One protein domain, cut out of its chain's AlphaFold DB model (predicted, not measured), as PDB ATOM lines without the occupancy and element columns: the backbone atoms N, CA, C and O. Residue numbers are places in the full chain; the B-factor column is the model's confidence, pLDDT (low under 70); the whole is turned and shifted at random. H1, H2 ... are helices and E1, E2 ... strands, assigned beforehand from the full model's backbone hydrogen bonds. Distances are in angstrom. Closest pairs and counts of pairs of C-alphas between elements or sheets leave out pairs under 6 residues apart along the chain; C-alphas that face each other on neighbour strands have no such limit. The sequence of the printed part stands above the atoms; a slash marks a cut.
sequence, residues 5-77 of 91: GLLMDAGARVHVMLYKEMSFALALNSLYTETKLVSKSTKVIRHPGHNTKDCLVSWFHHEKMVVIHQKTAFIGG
ATOM      1  N   GLY A   5      18.468   7.320 -47.111       79.25
ATOM      2  CA  GLY A   5      17.321   7.713 -47.934       79.25
ATOM      3  C   GLY A   5      17.275   6.988 -49.277       79.25
ATOM      4  O   GLY A   5      16.220   6.507 -49.666       79.25
ATOM      5  N   LEU A   6      18.427   6.770 -49.917       84.69
ATOM      6  CA  LEU A   6      18.487   6.015 -51.176       84.69
ATOM      7  C   LEU A   6      18.051   4.552 -51.002       84.69
ATOM      8  O   LEU A   6      17.430   3.972 -51.888       84.69
ATOM      9  N   LEU A   7      18.353   3.953 -49.845       85.12
ATOM     10  CA  LEU A   7      17.891   2.603 -49.522       85.12
ATOM     11  C   LEU A   7      16.372   2.583 -49.319       85.12
ATOM     12  O   LEU A   7      15.710   1.626 -49.717       85.12
ATOM     13  N   MET A   8      15.820   3.645 -48.729       82.19
ATOM     14  CA  MET A   8      14.380   3.790 -48.527       82.19
ATOM     15  C   MET A   8      13.634   3.940 -49.856       82.19
ATOM     16  O   MET A   8      12.608   3.284 -50.036       82.19
ATOM     17  N   ASP A   9      14.166   4.734 -50.789       85.69
ATOM     18  CA  ASP A   9      13.600   4.919 -52.134       85.69
ATOM     19  C   ASP A   9      13.612   3.611 -52.938       85.69
ATOM     20  O   ASP A   9      12.682   3.319 -53.686       85.69
ATOM     21  N   ALA A  10      14.627   2.770 -52.721       87.62
ATOM     22  CA  ALA A  10      14.722   1.431 -53.301       87.62
ATOM     23  C   ALA A  10      13.818   0.381 -52.613       87.62
ATOM     24  O   ALA A  10      13.854  -0.795 -52.974       87.62
ATOM     25  N   GLY A  11      13.023   0.770 -51.610       90.06
ATOM     26  CA  GLY A  11      12.099  -0.119 -50.899       90.06
ATOM     27  C   GLY A  11      12.752  -1.013 -49.839       90.06
ATOM     28  O   GLY A  11      12.110  -1.940 -49.336       90.06
ATOM     29  N   ALA A  12      14.009  -0.758 -49.468       91.81
ATOM     30  CA  ALA A  12      14.672  -1.509 -48.410       91.81
ATOM     31  C   ALA A  12      14.139  -1.112 -47.024       91.81
ATOM     32  O   ALA A  12      13.868   0.056 -46.736       91.81
ATOM     33  N   ARG A  13      14.032  -2.103 -46.131       93.62
ATOM     34  CA  ARG A  13      13.730  -1.886 -44.709       93.62
ATOM     35  C   ARG A  13      15.021  -1.861 -43.913       93.62
ATOM     36  O   ARG A  13      15.823  -2.788 -44.030       93.62
ATOM     37  N   VAL A  14      15.193  -0.841 -43.078       94.88
ATOM     38  CA  VAL A  14      16.387  -0.694 -42.240       94.88
ATOM     39  C   VAL A  14      16.012  -0.788 -40.767       94.88
ATOM     40  O   VAL A  14      15.065  -0.157 -40.302       94.88
ATOM     41  N   HIS A  15      16.760  -1.596 -40.023       96.25
ATOM     42  CA  HIS A  15      16.579  -1.791 -38.591       96.25
ATOM     43  C   HIS A  15      17.883  -1.442 -37.881       96.25
ATOM     44  O   HIS A  15      18.932  -1.976 -38.235       96.25
ATOM     45  N   VAL A  16      17.817  -0.542 -36.903       96.31
ATOM     46  CA  VAL A  16      18.980  -0.044 -36.162       96.31
ATOM     47  C   VAL A  16      18.763  -0.277 -34.673       96.31
ATOM     48  O   VAL A  16      17.724   0.095 -34.129       96.31
ATOM     49  N   MET A  17      19.753  -0.863 -34.009       97.19
ATOM     50  CA  MET A  17      19.821  -0.933 -32.553       97.19
ATOM     51  C   MET A  17      20.968  -0.049 -32.086       97.19
ATOM     52  O   MET A  17      22.086  -0.175 -32.576       97.19
ATOM     53  N   LEU A  18      20.675   0.861 -31.162       96.38
ATOM     54  CA  LEU A  18      21.667   1.730 -30.543       96.38
ATOM     55  C   LEU A  18      21.781   1.398 -29.060       96.38
ATOM     56  O   LEU A  18      20.780   1.129 -28.385       96.38
ATOM     57  N   TYR A  19      22.998   1.506 -28.536       94.00
ATOM     58  CA  TYR A  19      23.183   1.597 -27.100       94.00
ATOM     59  C   TYR A  19      22.501   2.874 -26.582       94.00
ATOM     60  O   TYR A  19      22.728   3.972 -27.097       94.00
ATOM     61  N   LYS A  20      21.630   2.717 -25.582       92.19
ATOM     62  CA  LYS A  20      21.029   3.828 -24.847       92.19
ATOM     63  C   LYS A  20      21.996   4.220 -23.750       92.19
ATOM     64  O   LYS A  20      22.185   3.463 -22.811       92.19
ATOM     65  N   GLU A  21      22.573   5.401 -23.859       89.88
ATOM     66  CA  GLU A  21      23.498   5.948 -22.882       89.88
ATOM     67  C   GLU A  21      22.800   6.537 -21.655       89.88
ATOM     68  O   GLU A  21      21.637   6.953 -21.698       89.88
ATOM     69  N   MET A  22      23.544   6.616 -20.553       85.88
ATOM     70  CA  MET A  22      23.234   7.521 -19.453       85.88
ATOM     71  C   MET A  22      23.772   8.907 -19.815       85.88
ATOM     72  O   MET A  22      24.981   9.129 -19.784       85.88
ATOM     73  N   SER A  23      22.885   9.834 -20.180       81.25
ATOM     74  CA  SER A  23      23.258  11.143 -20.745       81.25
ATOM     75  C   SER A  23      24.131  12.009 -19.831       81.25
ATOM     76  O   SER A  23      24.837  12.882 -20.324       81.25
ATOM     77  N   PHE A  24      24.112  11.771 -18.515       81.56
ATOM     78  CA  PHE A  24      25.004  12.447 -17.567       81.56
ATOM     79  C   PHE A  24      26.445  11.908 -17.595       81.56
ATOM     80  O   PHE A  24      27.357  12.603 -17.161       81.56
ATOM     81  N   ALA A  25      26.653  10.677 -18.073       82.75
ATOM     82  CA  ALA A  25      27.949  10.000 -18.088       82.75
ATOM     83  C   ALA A  25      28.590   9.970 -19.483       82.75
ATOM     84  O   ALA A  25      29.812   9.948 -19.597       82.75
ATOM     85  N   LEU A  26      27.782   9.940 -20.547       84.69
ATOM     86  CA  LEU A  26      28.250   9.747 -21.917       84.69
ATOM     87  C   LEU A  26      27.542  10.691 -22.891       84.69
ATOM     88  O   LEU A  26      26.316  10.784 -22.916       84.69
ATOM     89  N   ALA A  27      28.323  11.319 -23.767       88.69
ATOM     90  CA  ALA A  27      27.843  12.243 -24.793       88.69
ATOM     91  C   ALA A  27      27.614  11.552 -26.156       88.69
ATOM     92  O   ALA A  27      28.078  12.034 -27.186       88.69
ATOM     93  N   LEU A  28      26.923  10.403 -26.174       90.69
ATOM     94  CA  LEU A  28      26.619   9.673 -27.421       90.69
ATOM     95  C   LEU A  28      25.402  10.234 -28.171       90.69
ATOM     96  O   LEU A  28      25.327  10.123 -29.392       90.69
ATOM     97  N   ASN A  29      24.463  10.846 -27.445       93.56
ATOM     98  CA  ASN A  29      23.247  11.458 -27.980       93.56
ATOM     99  C   ASN A  29      22.410  10.494 -28.847       93.56
ATOM    100  O   ASN A  29      21.962  10.829 -29.949       93.56
ATOM    101  N   SER A  30      22.177   9.274 -28.349       93.75
ATOM    102  CA  SER A  30      21.430   8.244 -29.089       93.75
ATOM    103  C   SER A  30      20.000   8.677 -29.410       93.75
ATOM    104  O   SER A  30      19.457   8.271 -30.436       93.75
ATOM    105  N   LEU A  31      19.394   9.524 -28.565       94.25
ATOM    106  CA  LEU A  31      18.058  10.086 -28.786       94.25
ATOM    107  C   LEU A  31      18.007  10.945 -30.054       94.25
ATOM    108  O   LEU A  31      17.049  10.847 -30.821       94.25
ATOM    109  N   TYR A  32      19.031  11.768 -30.289       94.75
ATOM    110  CA  TYR A  32      19.119  12.561 -31.511       94.75
ATOM    111  C   TYR A  32      19.206  11.654 -32.742       94.75
ATOM    112  O   TYR A  32      18.460  11.842 -33.703       94.75
ATOM    113  N   THR A  33      20.064  10.633 -32.689       94.38
ATOM    114  CA  THR A  33      20.241   9.670 -33.786       94.38
ATOM    115  C   THR A  33      18.956   8.898 -34.079       94.38
ATOM    116  O   THR A  33      18.558   8.803 -35.238       94.38
ATOM    117  N   GLU A  34      18.267   8.398 -33.047       94.50
ATOM    118  CA  GLU A  34      16.943   7.777 -33.181       94.50
ATOM    119  C   GLU A  34      15.969   8.728 -33.880       94.50
ATOM    120  O   GLU A  34      15.420   8.391 -34.927       94.50
ATOM    121  N   THR A  35      15.824   9.945 -33.356       94.50
ATOM    122  CA  THR A  35      14.895  10.949 -33.894       94.50
ATOM    123  C   THR A  35      15.194  11.290 -35.356       94.50
ATOM    124  O   THR A  35      14.275  11.534 -36.135       94.50
ATOM    125  N   LYS A  36      16.471  11.291 -35.754       93.19
ATOM    126  CA  LYS A  36      16.888  11.620 -37.122       93.19
ATOM    127  C   LYS A  36      16.690  10.471 -38.113       93.19
ATOM    128  O   LYS A  36      16.486  10.735 -39.296       93.19
ATOM    129  N   LEU A  37      16.799   9.225 -37.655       91.56
ATOM    130  CA  LEU A  37      16.777   8.037 -38.512       91.56
ATOM    131  C   LEU A  37      15.403   7.370 -38.604       91.56
ATOM    132  O   LEU A  37      15.149   6.676 -39.589       91.56
ATOM    133  N   VAL A  38      14.526   7.546 -37.613       92.94
ATOM    134  CA  VAL A  38      13.181   6.955 -37.629       92.94
ATOM    135  C   VAL A  38      12.369   7.495 -38.808       92.94
ATOM    136  O   VAL A  38      12.252   8.699 -39.026       92.94
ATOM    137  N   SER A  39      11.788   6.577 -39.577       90.12
ATOM    138  CA  SER A  39      10.954   6.880 -40.741       90.12
ATOM    139  C   SER A  39       9.963   5.735 -40.999       90.12
ATOM    140  O   SER A  39       9.917   4.762 -40.249       90.12
ATOM    141  N   LYS A  40       9.176   5.796 -42.084       87.56
ATOM    142  CA  LYS A  40       8.296   4.675 -42.472       87.56
ATOM    143  C   LYS A  40       9.067   3.385 -42.793       87.56
ATOM    144  O   LYS A  40       8.561   2.299 -42.522       87.56
ATOM    145  N   SER A  41      10.270   3.505 -43.355       90.12
ATOM    146  CA  SER A  41      11.093   2.368 -43.798       90.12
ATOM    147  C   SER A  41      12.213   2.012 -42.815       90.12
ATOM    148  O   SER A  41      12.836   0.958 -42.955       90.12
ATOM    149  N   THR A  42      12.444   2.854 -41.803       93.81
ATOM    150  CA  THR A  42      13.505   2.672 -40.808       93.81
ATOM    151  C   THR A  42      12.925   2.529 -39.410       93.81
ATOM    152  O   THR A  42      12.222   3.415 -38.924       93.81
ATOM    153  N   LYS A  43      13.280   1.444 -38.719       95.38
ATOM    154  CA  LYS A  43      12.995   1.259 -37.292       95.38
ATOM    155  C   LYS A  43      14.279   1.395 -36.493       95.38
ATOM    156  O   LYS A  43      15.264   0.729 -36.803       95.38
ATOM    157  N   VAL A  44      14.247   2.209 -35.446       96.25
ATOM    158  CA  VAL A  44      15.369   2.386 -34.524       96.25
ATOM    159  C   VAL A  44      14.907   2.013 -33.125       96.25
ATOM    160  O   VAL A  44      13.797   2.363 -32.735       96.25
ATOM    161  N   ILE A  45      15.741   1.282 -32.392       96.31
ATOM    162  CA  ILE A  45      15.521   0.966 -30.982       96.31
ATOM    163  C   ILE A  45      16.733   1.390 -30.162       96.31
ATOM    164  O   ILE A  45      17.865   1.389 -30.652       96.31
ATOM    165  N   ARG A  46      16.493   1.714 -28.891       94.75
ATOM    166  CA  ARG A  46      17.538   2.054 -27.925       94.75
ATOM    167  C   ARG A  46      17.413   1.193 -26.677       94.75
ATOM    168  O   ARG A  46      16.335   1.118 -26.090       94.75
ATOM    169  N   HIS A  47      18.511   0.568 -26.262       92.75
ATOM    170  CA  HIS A  47      18.561  -0.340 -25.110       92.75
ATOM    171  C   HIS A  47      19.906  -0.195 -24.371       92.75
ATOM    172  O   HIS A  47      20.914   0.032 -25.042       92.75
ATOM    173  N   PRO A  48      19.975  -0.332 -23.032       89.75
ATOM    174  CA  PRO A  48      18.930  -0.751 -22.091       89.75
ATOM    175  C   PRO A  48      17.948   0.338 -21.672       89.75
ATOM    176  O   PRO A  48      18.249   1.528 -21.662       89.75
ATOM    177  N   GLY A  49      16.739  -0.082 -21.295       81.44
ATOM    178  CA  GLY A  49      15.812   0.775 -20.568       81.44
ATOM    179  C   GLY A  49      16.332   1.009 -19.151       81.44
ATOM    180  O   GLY A  49      16.140   0.159 -18.293       81.44
ATOM    181  N   HIS A  50      17.003   2.136 -18.908       73.25
ATOM    182  CA  HIS A  50      17.435   2.499 -17.557       73.25
ATOM    183  C   HIS A  50      16.220   2.765 -16.661       73.25
ATOM    184  O   HIS A  50      15.534   3.776 -16.834       73.25
ATOM    185  N   ASN A  51      15.959   1.877 -15.705       66.31
ATOM    186  CA  ASN A  51      15.040   2.153 -14.609       66.31
ATOM    187  C   ASN A  51      15.810   2.845 -13.480       66.31
ATOM    188  O   ASN A  51      16.986   2.573 -13.254       66.31
ATOM    189  N   THR A  52      15.145   3.721 -12.728       58.09
ATOM    190  CA  THR A  52      15.765   4.519 -11.650       58.09
ATOM    191  C   THR A  52      16.360   3.684 -10.510       58.09
ATOM    192  O   THR A  52      17.159   4.200  -9.734       58.09
ATOM    193  N   LYS A  53      16.008   2.395 -10.414       59.81
ATOM    194  CA  LYS A  53      16.576   1.440  -9.448       59.81
ATOM    195  C   LYS A  53      17.874   0.779  -9.928       59.81
ATOM    196  O   LYS A  53      18.641   0.307  -9.100       59.81
ATOM    197  N   ASP A  54      18.148   0.822 -11.231       56.38
ATOM    198  CA  ASP A  54      19.299   0.180 -11.878       56.38
ATOM    199  C   ASP A  54      20.413   1.198 -12.168       56.38
ATOM    200  O   ASP A  54      21.116   1.098 -13.168       56.38
ATOM    201  N   CYS A  55      20.579   2.208 -11.305       53.97
ATOM    202  CA  CYS A  55      21.477   3.368 -11.469       53.97
ATOM    203  C   CYS A  55      22.984   3.020 -11.635       53.97
ATOM    204  O   CYS A  55      23.834   3.904 -11.675       53.97
ATOM    205  N   LEU A  56      23.336   1.735 -11.742       59.84
ATOM    206  CA  LEU A  56      24.694   1.208 -11.873       59.84
ATOM    207  C   LEU A  56      24.807   0.168 -13.006       59.84
ATOM    208  O   LEU A  56      25.458  -0.863 -12.840       59.84
ATOM    209  N   VAL A  57      24.182   0.388 -14.170       62.56
ATOM    210  CA  VAL A  57      24.454  -0.477 -15.334       62.56
ATOM    211  C   VAL A  57      25.845  -0.144 -15.893       62.56
ATOM    212  O   VAL A  57      26.001   0.774 -16.692       62.56
ATOM    213  N   SER A  58      26.864  -0.902 -15.478       68.19
ATOM    214  CA  SER A  58      28.240  -0.842 -16.012       68.19
ATOM    215  C   SER A  58      28.413  -1.556 -17.364       68.19
ATOM    216  O   SER A  58      29.539  -1.761 -17.809       68.19
ATOM    217  N   TRP A  59      27.314  -1.971 -18.003       82.69
ATOM    218  CA  TRP A  59      27.321  -2.823 -19.192       82.69
ATOM    219  C   TRP A  59      26.722  -2.116 -20.404       82.69
ATOM    220  O   TRP A  59      25.740  -1.378 -20.301       82.69
ATOM    221  N   PHE A  60      27.309  -2.389 -21.566       87.00
ATOM    222  CA  PHE A  60      27.020  -1.698 -22.814       87.00
ATOM    223  C   PHE A  60      26.799  -2.706 -23.940       87.00
ATOM    224  O   PHE A  60      27.510  -3.708 -24.021       87.00
ATOM    225  N   HIS A  61      25.869  -2.394 -24.843       93.19
ATOM    226  CA  HIS A  61      25.838  -3.013 -26.171       93.19
ATOM    227  C   HIS A  61      27.020  -2.453 -26.958       93.19
ATOM    228  O   HIS A  61      26.985  -1.310 -27.414       93.19
ATOM    229  N   HIS A  62      28.123  -3.200 -26.980       95.00
ATOM    230  CA  HIS A  62      29.398  -2.746 -27.534       95.00
ATOM    231  C   HIS A  62      29.716  -3.371 -28.899       95.00
ATOM    232  O   HIS A  62      30.724  -3.025 -29.523       95.00
ATOM    233  N   GLU A  63      28.865  -4.265 -29.387       97.06
ATOM    234  CA  GLU A  63      28.967  -4.848 -30.714       97.06
ATOM    235  C   GLU A  63      28.811  -3.786 -31.809       97.06
ATOM    236  O   GLU A  63      27.971  -2.890 -31.728       97.06
ATOM    237  N   LYS A  64      29.623  -3.902 -32.863       97.88
ATOM    238  CA  LYS A  64      29.466  -3.123 -34.093       97.88
ATOM    239  C   LYS A  64      29.248  -4.088 -35.237       97.88
ATOM    240  O   LYS A  64      30.141  -4.874 -35.559       97.88
ATOM    241  N   MET A  65      28.062  -4.037 -35.834       97.50
ATOM    242  CA  MET A  65      27.752  -4.882 -36.977       97.50
ATOM    243  C   MET A  65      26.777  -4.243 -37.959       97.50
ATOM    244  O   MET A  65      25.913  -3.452 -37.583       97.50
ATOM    245  N   VAL A  66      26.891  -4.644 -39.223       97.25
ATOM    246  CA  VAL A  66      25.942  -4.318 -40.294       97.25
ATOM    247  C   VAL A  66      25.615  -5.601 -41.042       97.25
ATOM    248  O   VAL A  66      26.514  -6.261 -41.557       97.25
ATOM    249  N   VAL A  67      24.331  -5.948 -41.122       97.50
ATOM    250  CA  VAL A  67      23.857  -7.154 -41.813       97.50
ATOM    251  C   VAL A  67      22.964  -6.759 -42.983       97.50
ATOM    252  O   VAL A  67      21.964  -6.064 -42.811       97.50
ATOM    253  N   ILE A  68      23.311  -7.227 -44.180       96.44
ATOM    254  CA  ILE A  68      22.632  -6.908 -45.437       96.44
ATOM    255  C   ILE A  68      21.953  -8.172 -45.964       96.44
ATOM    256  O   ILE A  68      22.603  -9.196 -46.188       96.44
ATOM    257  N   HIS A  69      20.631  -8.106 -46.150       95.25
ATOM    258  CA  HIS A  69      19.795  -9.208 -46.651       95.25
ATOM    259  C   HIS A  69      19.969 -10.546 -45.907       95.25
ATOM    260  O   HIS A  69      19.654 -11.590 -46.468       95.25
ATOM    261  N   GLN A  70      20.488 -10.524 -44.671       96.94
ATOM    262  CA  GLN A  70      20.871 -11.721 -43.905       96.94
ATOM    263  C   GLN A  70      21.852 -12.656 -44.646       96.94
ATOM    264  O   GLN A  70      21.939 -13.838 -44.335       96.94
ATOM    265  N   LYS A  71      22.585 -12.138 -45.638       97.81
ATOM    266  CA  LYS A  71      23.549 -12.900 -46.450       97.81
ATOM    267  C   LYS A  71      24.983 -12.436 -46.236       97.81
ATOM    268  O   LYS A  71      25.901 -13.243 -46.292       97.81
ATOM    269  N   THR A  72      25.160 -11.144 -45.975       97.44
ATOM    270  CA  THR A  72      26.471 -10.532 -45.755       97.44
ATOM    271  C   THR A  72      26.446  -9.788 -44.432       97.44
ATOM    272  O   THR A  72      25.533  -8.996 -44.191       97.44
ATOM    273  N   ALA A  73      27.445 -10.033 -43.590       97.94
ATOM    274  CA  ALA A  73      27.616  -9.357 -42.315       97.94
ATOM    275  C   ALA A  73      29.016  -8.743 -42.225       97.94
ATOM    276  O   ALA A  73      30.006  -9.386 -42.567       97.94
ATOM    277  N   PHE A  74      29.079  -7.509 -41.741       98.31
ATOM    278  CA  PHE A  74      30.303  -6.831 -41.325       98.31
ATOM    279  C   PHE A  74      30.296  -6.783 -39.804       98.31
ATOM    280  O   PHE A  74      29.291  -6.371 -39.227       98.31
ATOM    281  N   ILE A  75      31.378  -7.217 -39.160       98.12
ATOM    282  CA  ILE A  75      31.532  -7.244 -37.699       98.12
ATOM    283  C   ILE A  75      32.956  -6.787 -37.381       98.12
ATOM    284  O   ILE A  75      33.894  -7.198 -38.063       98.12
ATOM    285  N   GLY A  76      33.136  -5.943 -36.365       97.62
ATOM    286  CA  GLY A  76      34.470  -5.485 -35.973       97.62
ATOM    287  C   GLY A  76      34.465  -4.447 -34.855       97.62
ATOM    288  O   GLY A  76      33.508  -4.345 -34.091       97.62
ATOM    289  N   GLY A  77      35.553  -3.677 -34.762       97.44
ATOM    290  CA  GLY A  77      35.742  -2.625 -33.753       97.44
ATOM    291  C   GLY A  77      35.304  -1.218 -34.180       97.44
ATOM    292  O   GLY A  77      35.349  -0.299 -33.367       97.44
TER     293      GLY A  77
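This is residues 5 to 77 of the 91 residues of the protein "Hypothetical protein" of Rotaria sp. Silwood1 (UniProt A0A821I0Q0). A pair of parallel strands, E1 and E2, has helix H2 packed over one face, and a separate hairpin, E3 and E4, runs alongside E1 across a gap. The short helix H1 is at one end of the long axis, and the loop of residues 48 to 63 reaches out at the other. The printed part has 73 residues with two named helices and four named strands, in the order H1, E1, H2, E2, E3, E4; the class is mixed, helices and strands, with under half of the residues in named elements. The whole is loose, with a radius of gyration of the C-alphas of 14.4 A, and elongated, spanning 43 by 25 by 19 A.

E1, residues 14 to 19, and E2, residues 42 to 47, each measure 16.8 A; C-alpha 14 is at (16.387, -0.694, -42.240). H2, residues 30 to 37, measures 10.5 A. H1, residues 5 to 9, begins with C-alpha 5 at (17.321, 7.713, -47.934). E3 is residues 64 to 68, 13.8 A; E4, residues 72 to 76, ends with C-alpha 76 at (34.470, -5.485, -35.973).

E1 and E2 are parallel at 18 degrees, with N 16 and O 43 at 2.9 A. E1, H2 and E2 form a strand-helix-strand unit, two parallel neighbour strands with a helix between, whose crossover is right-handed. The closest C-alphas of H2 and E2 are those of Glu 34 and Val 44, 5.8 A. E1 and E3 are near each other, with 7 pairs of C-alphas within 10 A. E3 and E4 are an antiparallel hairpin, with N 68 and O 72 at 2.8 A. H1 and H2 are apart; in both, every O i to N i+4 pair is within hydrogen-bond range.

The C-alphas farthest apart, of Ala 10 and Lys 53, are 43.9 A apart. The printed part has no cut. The link from E2 to E3 is long, 16 residues, and its residues 51 to 58 have pLDDT under 70.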